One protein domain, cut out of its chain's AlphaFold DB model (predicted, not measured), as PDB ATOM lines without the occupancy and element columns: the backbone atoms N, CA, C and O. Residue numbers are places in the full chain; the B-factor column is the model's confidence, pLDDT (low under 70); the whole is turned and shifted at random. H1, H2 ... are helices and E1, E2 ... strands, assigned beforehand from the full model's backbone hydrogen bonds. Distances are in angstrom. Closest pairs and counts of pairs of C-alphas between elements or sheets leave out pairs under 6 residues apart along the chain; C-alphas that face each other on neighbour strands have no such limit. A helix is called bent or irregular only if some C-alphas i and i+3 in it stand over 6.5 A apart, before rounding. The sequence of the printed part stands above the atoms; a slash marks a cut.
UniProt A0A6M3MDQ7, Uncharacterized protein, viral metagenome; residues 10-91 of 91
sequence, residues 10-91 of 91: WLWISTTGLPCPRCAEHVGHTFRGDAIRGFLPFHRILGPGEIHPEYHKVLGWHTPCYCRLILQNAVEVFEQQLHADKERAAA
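AT A GLANCE: This is residues 10 to 91 of the 91 residues of an uncharacterized protein of viral metagenome (UniProt A0A6M3MDQ7). A small, strongly twisted sheet of five antiparallel strands makes the body, with the short helix H1 beside its strands, and the last helix, H3, leaves the body as an arm whose residues 79 to 89 stick out. At the end of the body away from this arm lie residues 16 to 24 of the long link between E1 and E2, and the short helix H2. The printed part has 82 residues with three named helices and five named strands, in the order E1 E2 H1 E3 E4 H2 E5 H3; the sheet's order is E2 E1 E5 E4 E3, and the class is mixed, helices and strands. The whole is loose, with a radius of gyration of the C-alphas of 15.1 A, and spans 49 by 22 by 19 A, the arm adding much of the length.

HOW THE PARTS SIT: E1, residues 10 to 14, and E2, residues 30 to 32, form a hairpin, with N 10 and O 31 within hydrogen-bond range at 2.8 A. H1, residues 33 to 39, is on the sheet at a height of 6.0 A but over none of its strands; the closest C-alphas of H1 and E1 are those of Gly 33 and Trp 10, 6.6 A apart. H1 is irregular, but only just: C-alphas 34 and 37 are 6.7 A apart. E3, residues 43 to 47, and E4, residues 50 to 53, form the second hairpin, with N 52 and O 44 at 2.8 A; E2 and E3 are the edge strands. H2, residues 55 to 58, is not on the sheet. E5, residues 67 to 71, is antiparallel to both E1, at 151 degrees with N 11 and O 70 at 2.8 A, and E4, at 145 degrees with N 69 and O 51 at 2.8 A. H3, residues 74 to 89, is not on the sheet and touches no helix. Every O i to N i+4 pair in H3 is within hydrogen-bond range; H1 has 1 of 3, with 3 of 4 O i to N i+3 pairs, and H2 is too short for an O i to N i+4 pair.

IN THESE COORDINATES: E1 begins at C-alpha 10, (41.142, 45.308, 34.274), and is 13.1 A long. E2 is 6.9 A long, H1 10.2 A, E3 12.1 A, E4 10.2 A, H2 5.3 A and E5 13.5 A. H3 runs 22.4 A from C-alpha 74, (47.211, 40.121, 29.387), to C-alpha 89, (62.044, 26.121, 38.530).

THE WHOLE: The two C-alphas farthest apart are those of Pro 21 and Ala 91, at 49.9 A. The printed part has no cut. The link from E1 to E2, 15 residues, is long. The mean pLDDT of the printed part is 87.2, and no printed residue is under 70.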
ATOM      1  N   TRP A  10      42.309  46.103  34.627       95.88
ATOM      2  CA  TRP A  10      41.142  45.308  34.274       95.88
ATOM      3  C   TRP A  10      40.020  46.212  33.784       95.88
ATOM      4  O   TRP A  10      39.494  47.011  34.553       95.88
ATOM      5  N   LEU A  11      39.651  46.086  32.514       96.12
ATOM      6  CA  LEU A  11      38.558  46.834  31.907       96.12
ATOM      7  C   LEU A  11      37.250  46.068  32.058       96.12
ATOM      8  O   LEU A  11      37.141  44.923  31.621       96.12
ATOM      9  N   TRP A  12      36.237  46.720  32.609       95.62
ATOM     10  CA  TRP A  12      34.893  46.168  32.669       95.62
ATOM     11  C   TRP A  12      34.153  46.390  31.346       95.62
ATOM     12  O   TRP A  12      33.991  47.521  30.891       95.62
ATOM     13  N   ILE A  13      33.640  45.319  30.745       94.50
ATOM     14  CA  ILE A  13      32.910  45.347  29.473       94.50
ATOM     15  C   ILE A  13      31.555  44.647  29.587       94.50
ATOM     16  O   ILE A  13      31.341  43.811  30.466       94.50
ATOM     17  N   SER A  14      30.649  44.946  28.654       93.44
ATOM     18  CA  SER A  14      29.468  44.124  28.368       93.44
ATOM     19  C   SER A  14      29.630  43.481  26.995       93.44
ATOM     20  O   SER A  14      29.775  44.197  26.006       93.44
ATOM     21  N   THR A  15      29.596  42.148  26.900       88.00
ATOM     22  CA  THR A  15      29.840  41.464  25.615       88.00
ATOM     23  C   THR A  15      28.672  41.560  24.639       88.00
ATOM     24  O   THR A  15      28.835  41.262  23.463       88.00
ATOM     25  N   THR A  16      27.487  41.950  25.108       85.31
ATOM     26  CA  THR A  16      26.286  42.127  24.276       85.31
ATOM     27  C   THR A  16      25.968  43.597  24.005       85.31
ATOM     28  O   THR A  16      24.963  43.891  23.366       85.31
ATOM     29  N   GLY A  17      26.763  44.535  24.535       77.00
ATOM     30  CA  GLY A  17      26.477  45.975  24.481       77.00
ATOM     31  C   GLY A  17      25.342  46.439  25.405       77.00
ATOM     32  O   GLY A  17      25.195  47.635  25.628       77.00
ATOM     33  N   LEU A  18      24.582  45.515  26.003       83.19
ATOM     34  CA  LEU A  18      23.493  45.804  26.937       83.19
ATOM     35  C   LEU A  18      23.879  45.327  28.343       83.19
ATOM     36  O   LEU A  18      23.714  44.143  28.656       83.19
ATOM     37  N   PRO A  19      24.470  46.188  29.189       85.75
ATOM     38  CA  PRO A  19      24.766  45.811  30.563       85.75
ATOM     39  C   PRO A  19      23.487  45.653  31.380       85.75
ATOM     40  O   PRO A  19      22.504  46.364  31.180       85.75
ATOM     41  N   CYS A  20      23.518  44.748  32.356       84.69
ATOM     42  CA  CYS A  20      22.470  44.720  33.369       84.69
ATOM     43  C   CYS A  20      22.536  45.997  34.241       84.69
ATOM     44  O   CYS A  20      23.614  46.596  34.346       84.69
ATOM     45  N   PRO A  21      21.438  46.394  34.914       85.19
ATOM     46  CA  PRO A  21      21.366  47.657  35.660       85.19
ATOM     47  C   PRO A  21      22.492  47.858  36.678       85.19
ATOM     48  O   PRO A  21      22.963  48.970  36.874       85.19
ATOM     49  N   ARG A  22      22.963  46.770  37.290       84.50
ATOM     50  CA  ARG A  22      24.030  46.812  38.290       84.50
ATOM     51  C   ARG A  22      25.425  46.951  37.690       84.50
ATOM     52  O   ARG A  22      26.304  47.518  38.314       84.50
ATOM     53  N   CYS A  23      25.650  46.409  36.498       88.62
ATOM     54  CA  CYS A  23      26.936  46.546  35.820       88.62
ATOM     55  C   CYS A  23      27.037  47.836  35.010       88.62
ATOM     56  O   CYS A  23      28.145  48.209  34.638       88.62
ATOM     57  N   ALA A  24      25.909  48.479  34.699       89.38
ATOM     58  CA  ALA A  24      25.859  49.638  33.817       89.38
ATOM     59  C   ALA A  24      26.785  50.773  34.283       89.38
ATOM     60  O   ALA A  24      27.481  51.354  33.461       89.38
ATOM     61  N   GLU A  25      26.859  51.012  35.594       90.50
ATOM     62  CA  GLU A  25      27.739  52.019  36.209       90.50
ATOM     63  C   GLU A  25      29.236  51.668  36.174       90.50
ATOM     64  O   GLU A  25      30.075  52.509  36.484       90.50
ATOM     65  N   HIS A  26      29.592  50.430  35.835       91.94
ATOM     66  CA  HIS A  26      30.982  49.970  35.828       91.94
ATOM     67  C   HIS A  26      31.515  49.735  34.420       91.94
ATOM     68  O   HIS A  26      32.728  49.743  34.235       91.94
ATOM     69  N   VAL A  27      30.652  49.522  33.422       91.88
ATOM     70  CA  VAL A  27      31.098  49.317  32.037       91.88
ATOM     71  C   VAL A  27      31.929  50.510  31.567       91.88
ATOM     72  O   VAL A  27      31.520  51.659  31.683       91.88
ATOM     73  N   GLY A  28      33.102  50.216  31.008       93.31
ATOM     74  CA  GLY A  28      34.076  51.211  30.568       93.31
ATOM     75  C   GLY A  28      35.060  51.641  31.657       93.31
ATOM     76  O   GLY A  28      36.048  52.296  31.339       93.31
ATOM     77  N   HIS A  29      34.846  51.259  32.919       95.31
ATOM     78  CA  HIS A  29      35.790  51.561  33.989       95.31
ATOM     79  C   HIS A  29      36.951  50.566  33.995       95.31
ATOM     80  O   HIS A  29      36.771  49.356  33.825       95.31
ATOM     81  N   THR A  30      38.146  51.097  34.252       95.81
ATOM     82  CA  THR A  30      39.350  50.308  34.497       95.81
ATOM     83  C   THR A  30      39.627  50.240  35.991       95.81
ATOM     84  O   THR A  30      39.682  51.259  36.677       95.81
ATOM     85  N   PHE A  31      39.867  49.031  36.477       94.94
ATOM     86  CA  PHE A  31      40.230  48.739  37.855       94.94
ATOM     87  C   PHE A  31      41.684  48.278  37.924       94.94
ATOM     88  O   PHE A  31      42.188  47.623  37.008       94.94
ATOM     89  N   ARG A  32      42.363  48.599  39.026       94.44
ATOM     90  CA  ARG A  32      43.660  47.992  39.347       94.44
ATOM     91  C   ARG A  32      43.450  46.565  39.846       94.44
ATOM     92  O   ARG A  32      42.434  46.289  40.485       94.44
ATOM     93  N   GLY A  33      44.394  45.671  39.558       93.00
ATOM     94  CA  GLY A  33      44.298  44.257  39.928       93.00
ATOM     95  C   GLY A  33      44.067  44.029  41.419       93.00
ATOM     96  O   GLY A  33      43.185  43.256  41.791       93.00
ATOM     97  N   ASP A  34      44.785  44.762  42.268       93.88
ATOM     98  CA  ASP A  34      44.703  44.664  43.731       93.88
ATOM     99  C   ASP A  34      43.321  45.059  44.283       93.88
ATOM    100  O   ASP A  34      42.864  44.509  45.287       93.88
ATOM    101  N   ALA A  35      42.607  45.949  43.592       93.69
ATOM    102  CA  ALA A  35      41.255  46.363  43.955       93.69
ATOM    103  C   ALA A  35      40.178  45.327  43.587       93.69
ATOM    104  O   ALA A  35      39.095  45.341  44.181       93.69
ATOM    105  N   ILE A  36      40.446  44.415  42.642       91.62
ATOM    106  CA  ILE A  36      39.434  43.478  42.127       91.62
ATOM    107  C   ILE A  36      38.871  42.590  43.228       91.62
ATOM    108  O   ILE A  36      37.660  42.429  43.307       91.62
ATOM    109  N   ARG A  37      39.711  42.035  44.109       86.94
ATOM    110  CA  ARG A  37      39.233  41.114  45.157       86.94
ATOM    111  C   ARG A  37      38.312  41.801  46.169       86.94
ATOM    112  O   ARG A  37      37.379  41.171  46.655       86.94
ATOM    113  N   GLY A  38      38.561  43.078  46.471       88.12
ATOM    114  CA  GLY A  38      37.719  43.866  47.375       88.12
ATOM    115  C   GLY A  38      36.429  44.346  46.711       88.12
ATOM    116  O   GLY A  38      35.360  44.291  47.313       88.12
ATOM    117  N   PHE A  39      36.517  44.779  45.454       87.75
ATOM    118  CA  PHE A  39      35.372  45.279  44.696       87.75
ATOM    119  C   PHE A  39      34.440  44.157  44.220       87.75
ATOM    120  O   PHE A  39      33.215  44.279  44.240       87.75
ATOM    121  N   LEU A  40      35.031  43.042  43.805       88.25
ATOM    122  CA  LEU A  40      34.373  41.902  43.193       88.25
ATOM    123  C   LEU A  40      34.715  40.606  43.951       88.25
ATOM    124  O   LEU A  40      35.363  39.717  43.395       88.25
ATOM    125  N   PRO A  41      34.266  40.455  45.211       84.69
ATOM    126  CA  PRO A  41      34.521  39.259  46.017       84.69
ATOM    127  C   PRO A  41      33.955  37.980  45.387       84.69
ATOM    128  O   PRO A  41      34.506  36.902  45.587       84.69
ATOM    129  N   PHE A  42      32.884  38.097  44.594       87.94
ATOM    130  CA  PHE A  42      32.256  36.979  43.894       87.94
ATOM    131  C   PHE A  42      32.448  37.115  42.386       87.94
ATOM    132  O   PHE A  42      31.776  37.909  41.717       87.94
ATOM    133  N   HIS A  43      33.365  36.322  41.845       91.50
ATOM    134  CA  HIS A  43      33.630  36.252  40.417       91.50
ATOM    135  C   HIS A  43      34.037  34.849  39.994       91.50
ATOM    136  O   HIS A  43      34.607  34.079  40.764       91.50
ATOM    137  N   ARG A  44      33.783  34.551  38.724       92.00
ATOM    138  CA  ARG A  44      34.199  33.315  38.076       92.00
ATOM    139  C   ARG A  44      35.266  33.618  37.043       92.00
ATOM    140  O   ARG A  44      35.049  34.446  36.165       92.00
ATOM    141  N   ILE A  45      36.386  32.914  37.114       92.69
ATOM    142  CA  ILE A  45      37.422  32.967  36.081       92.69
ATOM    143  C   ILE A  45      36.893  32.228  34.847       92.69
ATOM    144  O   ILE A  45      36.466  31.079  34.956       92.69
ATOM    145  N   LEU A  46      36.859  32.900  33.696       91.00
ATOM    146  CA  LEU A  46      36.421  32.303  32.427       91.00
ATOM    147  C   LEU A  46      37.602  31.794  31.600       91.00
ATOM    148  O   LEU A  46      37.462  30.827  30.856       91.00
ATOM    149  N   GLY A  47      38.756  32.438  31.747       89.25
ATOM    150  CA  GLY A  47      39.978  32.106  31.035       89.25
ATOM    151  C   GLY A  47      41.124  33.030  31.447       89.25
ATOM    152  O   GLY A  47      40.965  33.850  32.358       89.25
ATOM    153  N   PRO A  48      42.291  32.911  30.791       86.19
ATOM    154  CA  PRO A  48      43.427  33.783  31.051       86.19
ATOM    155  C   PRO A  48      43.046  35.255  30.845       86.19
ATOM    156  O   PRO A  48      42.744  35.678  29.735       86.19
ATOM    157  N   GLY A  49      43.057  36.035  31.929       90.69
ATOM    158  CA  GLY A  49      42.829  37.480  31.867       90.69
ATOM    159  C   GLY A  49      41.361  37.846  31.682       90.69
ATOM    160  O   GLY A  49      41.058  38.973  31.305       90.69
ATOM    161  N   GLU A  50      40.448  36.911  31.941       94.25
ATOM    162  CA  GLU A  50      39.020  37.134  31.799       94.25
ATOM    163  C   GLU A  50      38.254  36.585  33.000       94.25
ATOM    164  O   GLU A  50      38.312  35.392  33.324       94.25
ATOM    165  N   ILE A  51      37.480  37.462  33.637       94.50
ATOM    166  CA  ILE A  51      36.623  37.102  34.764       94.50
ATOM    167  C   ILE A  51      35.197  37.607  34.558       94.50
ATOM    168  O   ILE A  51      34.948  38.635  33.931       94.50
ATOM    169  N   HIS A  52      34.242  36.876  35.116       92.88
ATOM    170  CA  HIS A  52      32.829  37.206  35.110       92.88
ATOM    171  C   HIS A  52      32.368  37.602  36.521       92.88
ATOM    172  O   HIS A  52      32.542  36.805  37.445       92.88
ATOM    173  N   PRO A  53      31.759  38.786  36.706       90.69
ATOM    174  CA  PRO A  53      31.169  39.195  37.974       90.69
ATOM    175  C   PRO A  53      29.926  38.351  38.297       90.69
ATOM    176  O   PRO A  53      28.945  38.369  37.554       90.69
ATOM    177  N   GLU A  54      29.937  37.637  39.428       87.38
ATOM    178  CA  GLU A  54      28.847  36.729  39.834       87.38
ATOM    179  C   GLU A  54      27.928  37.299  40.923       87.38
ATOM    180  O   GLU A  54      27.057  36.595  41.432       87.38
ATOM    181  N   TYR A  55      28.053  38.592  41.233       79.38
ATOM    182  CA  TYR A  55      27.257  39.278  42.260       79.38
ATOM    183  C   TYR A  55      25.746  39.007  42.156       79.38
ATOM    184  O   TYR A  55      25.095  38.746  43.162       79.38
ATOM    185  N   HIS A  56      25.187  39.008  40.943       75.44
ATOM    186  CA  HIS A  56      23.758  38.754  40.722       75.44
ATOM    187  C   HIS A  56      23.330  37.355  41.140       75.44
ATOM    188  O   HIS A  56      22.280  37.198  41.754       75.44
ATOM    189  N   LYS A  57      24.154  36.345  40.841       73.69
ATOM    190  CA  LYS A  57      23.838  34.955  41.180       73.69
ATOM    191  C   LYS A  57      23.790  34.767  42.690       73.69
ATOM    192  O   LYS A  57      22.888  34.107  43.188       73.69
ATOM    193  N   VAL A  58      24.731  35.386  43.406       75.88
ATOM    194  CA  VAL A  58      24.801  35.321  44.873       75.88
ATOM    195  C   VAL A  58      23.624  36.052  45.520       75.88
ATOM    196  O   VAL A  58      23.077  35.576  46.507       75.88
ATOM    197  N   LEU A  59      23.190  37.175  44.943       75.38
ATOM    198  CA  LEU A  59      22.068  37.969  45.453       75.38
ATOM    199  C   LEU A  59      20.681  37.466  45.002       75.38
ATOM    200  O   LEU A  59      19.682  38.121  45.289       75.38
ATOM    201  N   GLY A  60      20.595  36.332  44.295       73.12
ATOM    202  CA  GLY A  60      19.323  35.748  43.847       73.12
ATOM    203  C   GLY A  60      18.678  36.456  42.650       73.12
ATOM    204  O   GLY A  60      17.485  36.306  42.401       73.12
ATOM    205  N   TRP A  61      19.443  37.247  41.897       73.81
ATOM    206  CA  TRP A  61      18.959  37.921  40.696       73.81
ATOM    207  C   TRP A  61      19.092  36.985  39.495       73.81
ATOM    208  O   TRP A  61      20.191  36.583  39.115       73.81
ATOM    209  N   HIS A  62      17.963  36.663  38.866       70.81
ATOM    210  CA  HIS A  62      17.903  35.735  37.731       70.81
ATOM    211  C   HIS A  62      18.094  36.407  36.362       70.81
ATOM    212  O   HIS A  62      17.948  35.757  35.327       70.81
ATOM    213  N   THR A  63      18.420  37.702  36.323       73.12
ATOM    214  CA  THR A  63      18.672  38.404  35.061       73.12
ATOM    215  C   THR A  63      19.986  37.922  34.437       73.12
ATOM    216  O   THR A  63      21.019  37.935  35.116       73.12
ATOM    217  N   PRO A  64      19.997  37.538  33.147       77.44
ATOM    218  CA  PRO A  64      21.230  37.216  32.444       77.44
ATOM    219  C   PRO A  64      22.217  38.388  32.499       77.44
ATOM    220  O   PRO A  64      21.884  39.520  32.147       77.44
ATOM    221  N   CYS A  65      23.445  38.115  32.937       85.50
ATOM    222  CA  CYS A  65      24.534  39.084  32.951       85.50
ATOM    223  C   CYS A  65      25.615  38.630  31.970       85.50
ATOM    224  O   CYS A  65      26.155  37.533  32.097       85.50
ATOM    225  N   TYR A  66      25.952  39.496  31.019       88.69
ATOM    226  CA  TYR A  66      27.002  39.261  30.020       88.69
ATOM    227  C   TYR A  66      28.210  40.182  30.227       88.69
ATOM    228  O   TYR A  66      29.001  40.416  29.317       88.69
ATOM    229  N   CYS A  67      28.337  40.749  31.427       91.75
ATOM    230  CA  CYS A  67      29.472  41.591  31.768       91.75
ATOM    231  C   CYS A  67      30.699  40.747  32.106       91.75
ATOM    232  O   CYS A  67      30.571  39.618  32.586       91.75
ATOM    233  N   ARG A  68      31.883  41.289  31.831       94.44
ATOM    234  CA  ARG A  68      33.180  40.652  32.077       94.44
ATOM    235  C   ARG A  68      34.202  41.716  32.450       94.44
ATOM    236  O   ARG A  68      34.028  42.873  32.079       94.44
ATOM    237  N   LEU A  69      35.261  41.328  33.149       95.44
ATOM    238  CA  LEU A  69      36.464  42.142  33.249       95.44
ATOM    239  C   LEU A  69      37.563  41.481  32.426       95.44
ATOM    240  O   LEU A  69      37.800  40.279  32.566       95.44
ATOM    241  N   ILE A  70      38.210  42.283  31.585       95.56
ATOM    242  CA  ILE A  70      39.287  41.873  30.690       95.56
ATOM    243  C   ILE A  70      40.585  42.535  31.131       95.56
ATOM    244  O   ILE A  70      40.649  43.753  31.302       95.56
ATOM    245  N   LEU A  71      41.625  41.731  31.284       95.06
ATOM    246  CA  LEU A  71      42.974  42.185  31.571       95.06
ATOM    247  C   LEU A  71      43.556  42.896  30.338       95.06
ATOM    248  O   LEU A  71      43.775  42.280  29.299       95.06
ATOM    249  N   GLN A  72      43.806  44.203  30.447       92.81
ATOM    250  CA  GLN A  72      44.213  45.043  29.313       92.81
ATOM    251  C   GLN A  72      45.634  44.738  28.813       92.81
ATOM    252  O   GLN A  72      45.913  44.915  27.634       92.81
ATOM    253  N   ASN A  73      46.515  44.260  29.692       82.06
ATOM    254  CA  ASN A  73      47.901  43.900  29.393       82.06
ATOM    255  C   ASN A  73      48.155  42.393  29.556       82.06
ATOM    256  O   ASN A  73      49.201  41.975  30.045       82.06
ATOM    257  N   ALA A  74      47.180  41.565  29.164       83.56
ATOM    258  CA  ALA A  74      47.211  40.121  29.387       83.56
ATOM    259  C   ALA A  74      48.491  39.443  28.878       83.56
ATOM    260  O   ALA A  74      49.094  38.676  29.621       83.56
ATOM    261  N   VAL A  75      48.927  39.751  27.652       83.50
ATOM    262  CA  VAL A  75      50.133  39.150  27.055       83.50
ATOM    263  C   VAL A  75      51.368  39.443  27.907       83.50
ATOM    264  O   VAL A  75      52.013  38.507  28.366       83.50
ATOM    265  N   GLU A  76      51.638  40.716  28.199       81.50
ATOM    266  CA  GLU A  76      52.795  41.134  29.005       81.50
ATOM    267  C   GLU A  76      52.778  40.498  30.400       81.50
ATOM    268  O   GLU A  76      53.795  40.004  30.883       81.50
ATOM    269  N   VAL A  77      51.606  40.460  31.039       83.06
ATOM    270  CA  VAL A  77      51.434  39.866  32.371       83.06
ATOM    271  C   VAL A  77      51.714  38.364  32.342       83.06
ATOM    272  O   VAL A  77      52.387  37.843  33.233       83.06
ATOM    273  N   PHE A  78      51.228  37.651  31.323       83.88
ATOM    274  CA  PHE A  78      51.471  36.214  31.194       83.88
ATOM    275  C   PHE A  78      52.915  35.889  30.817       83.88
ATOM    276  O   PHE A  78      53.460  34.909  31.322       83.88
ATOM    277  N   GLU A  79      53.561  36.711  29.995       85.25
ATOM    278  CA  GLU A  79      54.982  36.565  29.672       85.25
ATOM    279  C   GLU A  79      55.858  36.760  30.913       85.25
ATOM    280  O   GLU A  79      56.683  35.899  31.223       85.25
ATOM    281  N   GLN A  80      55.637  37.834  31.678       83.94
ATOM    282  CA  GLN A  80      56.341  38.079  32.942       83.94
ATOM    283  C   GLN A  80      56.136  36.934  33.938       83.94
ATOM    284  O   GLN A  80      57.087  36.487  34.584       83.94
ATOM    285  N   GLN A  81      54.909  36.415  34.028       82.69
ATOM    286  CA  GLN A  81      54.602  35.262  34.866       82.69
ATOM    287  C   GLN A  81      55.395  34.022  34.448       82.69
ATOM    288  O   GLN A  81      56.016  33.375  35.292       82.69
ATOM    289  N   LEU A  82      55.398  33.715  33.152       86.00
ATOM    290  CA  LEU A  82      56.104  32.566  32.602       86.00
ATOM    291  C   LEU A  82      57.616  32.669  32.835       86.00
ATOM    292  O   LEU A  82      58.253  31.671  33.173       86.00
ATOM    293  N   HIS A  83      58.195  33.861  32.675       86.94
ATOM    294  CA  HIS A  83      59.604  34.107  32.978       86.94
ATOM    295  C   HIS A  83      59.915  33.864  34.460       86.94
ATOM    296  O   HIS A  83      60.806  33.072  34.767       86.94
ATOM    297  N   ALA A  84      59.125  34.436  35.371       83.88
ATOM    298  CA  ALA A  84      59.308  34.248  36.810       83.88
ATOM    299  C   ALA A  84      59.091  32.790  37.270       83.88
ATOM    300  O   ALA A  84      59.653  32.356  38.276       83.88
ATOM    301  N   ASP A  85      58.235  32.020  36.592       83.06
ATOM    302  CA  ASP A  85      58.056  30.584  36.858       83.06
ATOM    303  C   ASP A  85      59.274  29.768  36.410       83.06
ATOM    304  O   ASP A  85      59.737  28.905  37.155       83.06
ATOM    305  N   LYS A  86      59.834  30.070  35.231       88.62
ATOM    306  CA  LYS A  86      61.051  29.416  34.726       88.62
ATOM    307  C   LYS A  86      62.250  29.646  35.640       88.62
ATOM    308  O   LYS A  86      62.976  28.699  35.919       88.62
ATOM    309  N   GLU A  87      62.440  30.872  36.121       90.00
ATOM    310  CA  GLU A  87      63.528  31.206  37.047       90.00
ATOM    311  C   GLU A  87      63.403  30.449  38.373       90.00
ATOM    312  O   GLU A  87      64.384  29.892  38.855       90.00
ATOM    313  N   ARG A  88      62.188  30.352  38.931       87.50
ATOM    314  CA  ARG A  88      61.933  29.584  40.163       87.50
ATOM    315  C   ARG A  88      62.126  28.083  39.995       87.50
ATOM    316  O   ARG A  88      62.513  27.430  40.950       87.50
ATOM    317  N   ALA A  89      61.832  27.538  38.817       87.00
ATOM    318  CA  ALA A  89      62.044  26.121  38.530       87.00
ATOM    319  C   ALA A  89      63.525  25.768  38.294       87.00
ATOM    320  O   ALA A  89      63.883  24.594  38.349       87.00
ATOM    321  N   ALA A  90      64.364  26.764  37.994       85.69
ATOM    322  CA  ALA A  90      65.796  26.599  37.752       85.69
ATOM    323  C   ALA A  90      66.671  26.828  39.003       85.69
ATOM    324  O   ALA A  90      67.878  26.594  38.931       85.69
ATOM    325  N   ALA A  91      66.078  27.301  40.106       74.75
ATOM    326  CA  ALA A  91      66.721  27.543  41.399       74.75
ATOM    327  C   ALA A  91      66.502  26.366  42.362       74.75
ATOM    328  O   ALA A  91      67.442  26.071  43.133       74.75
TER     329      ALA A  91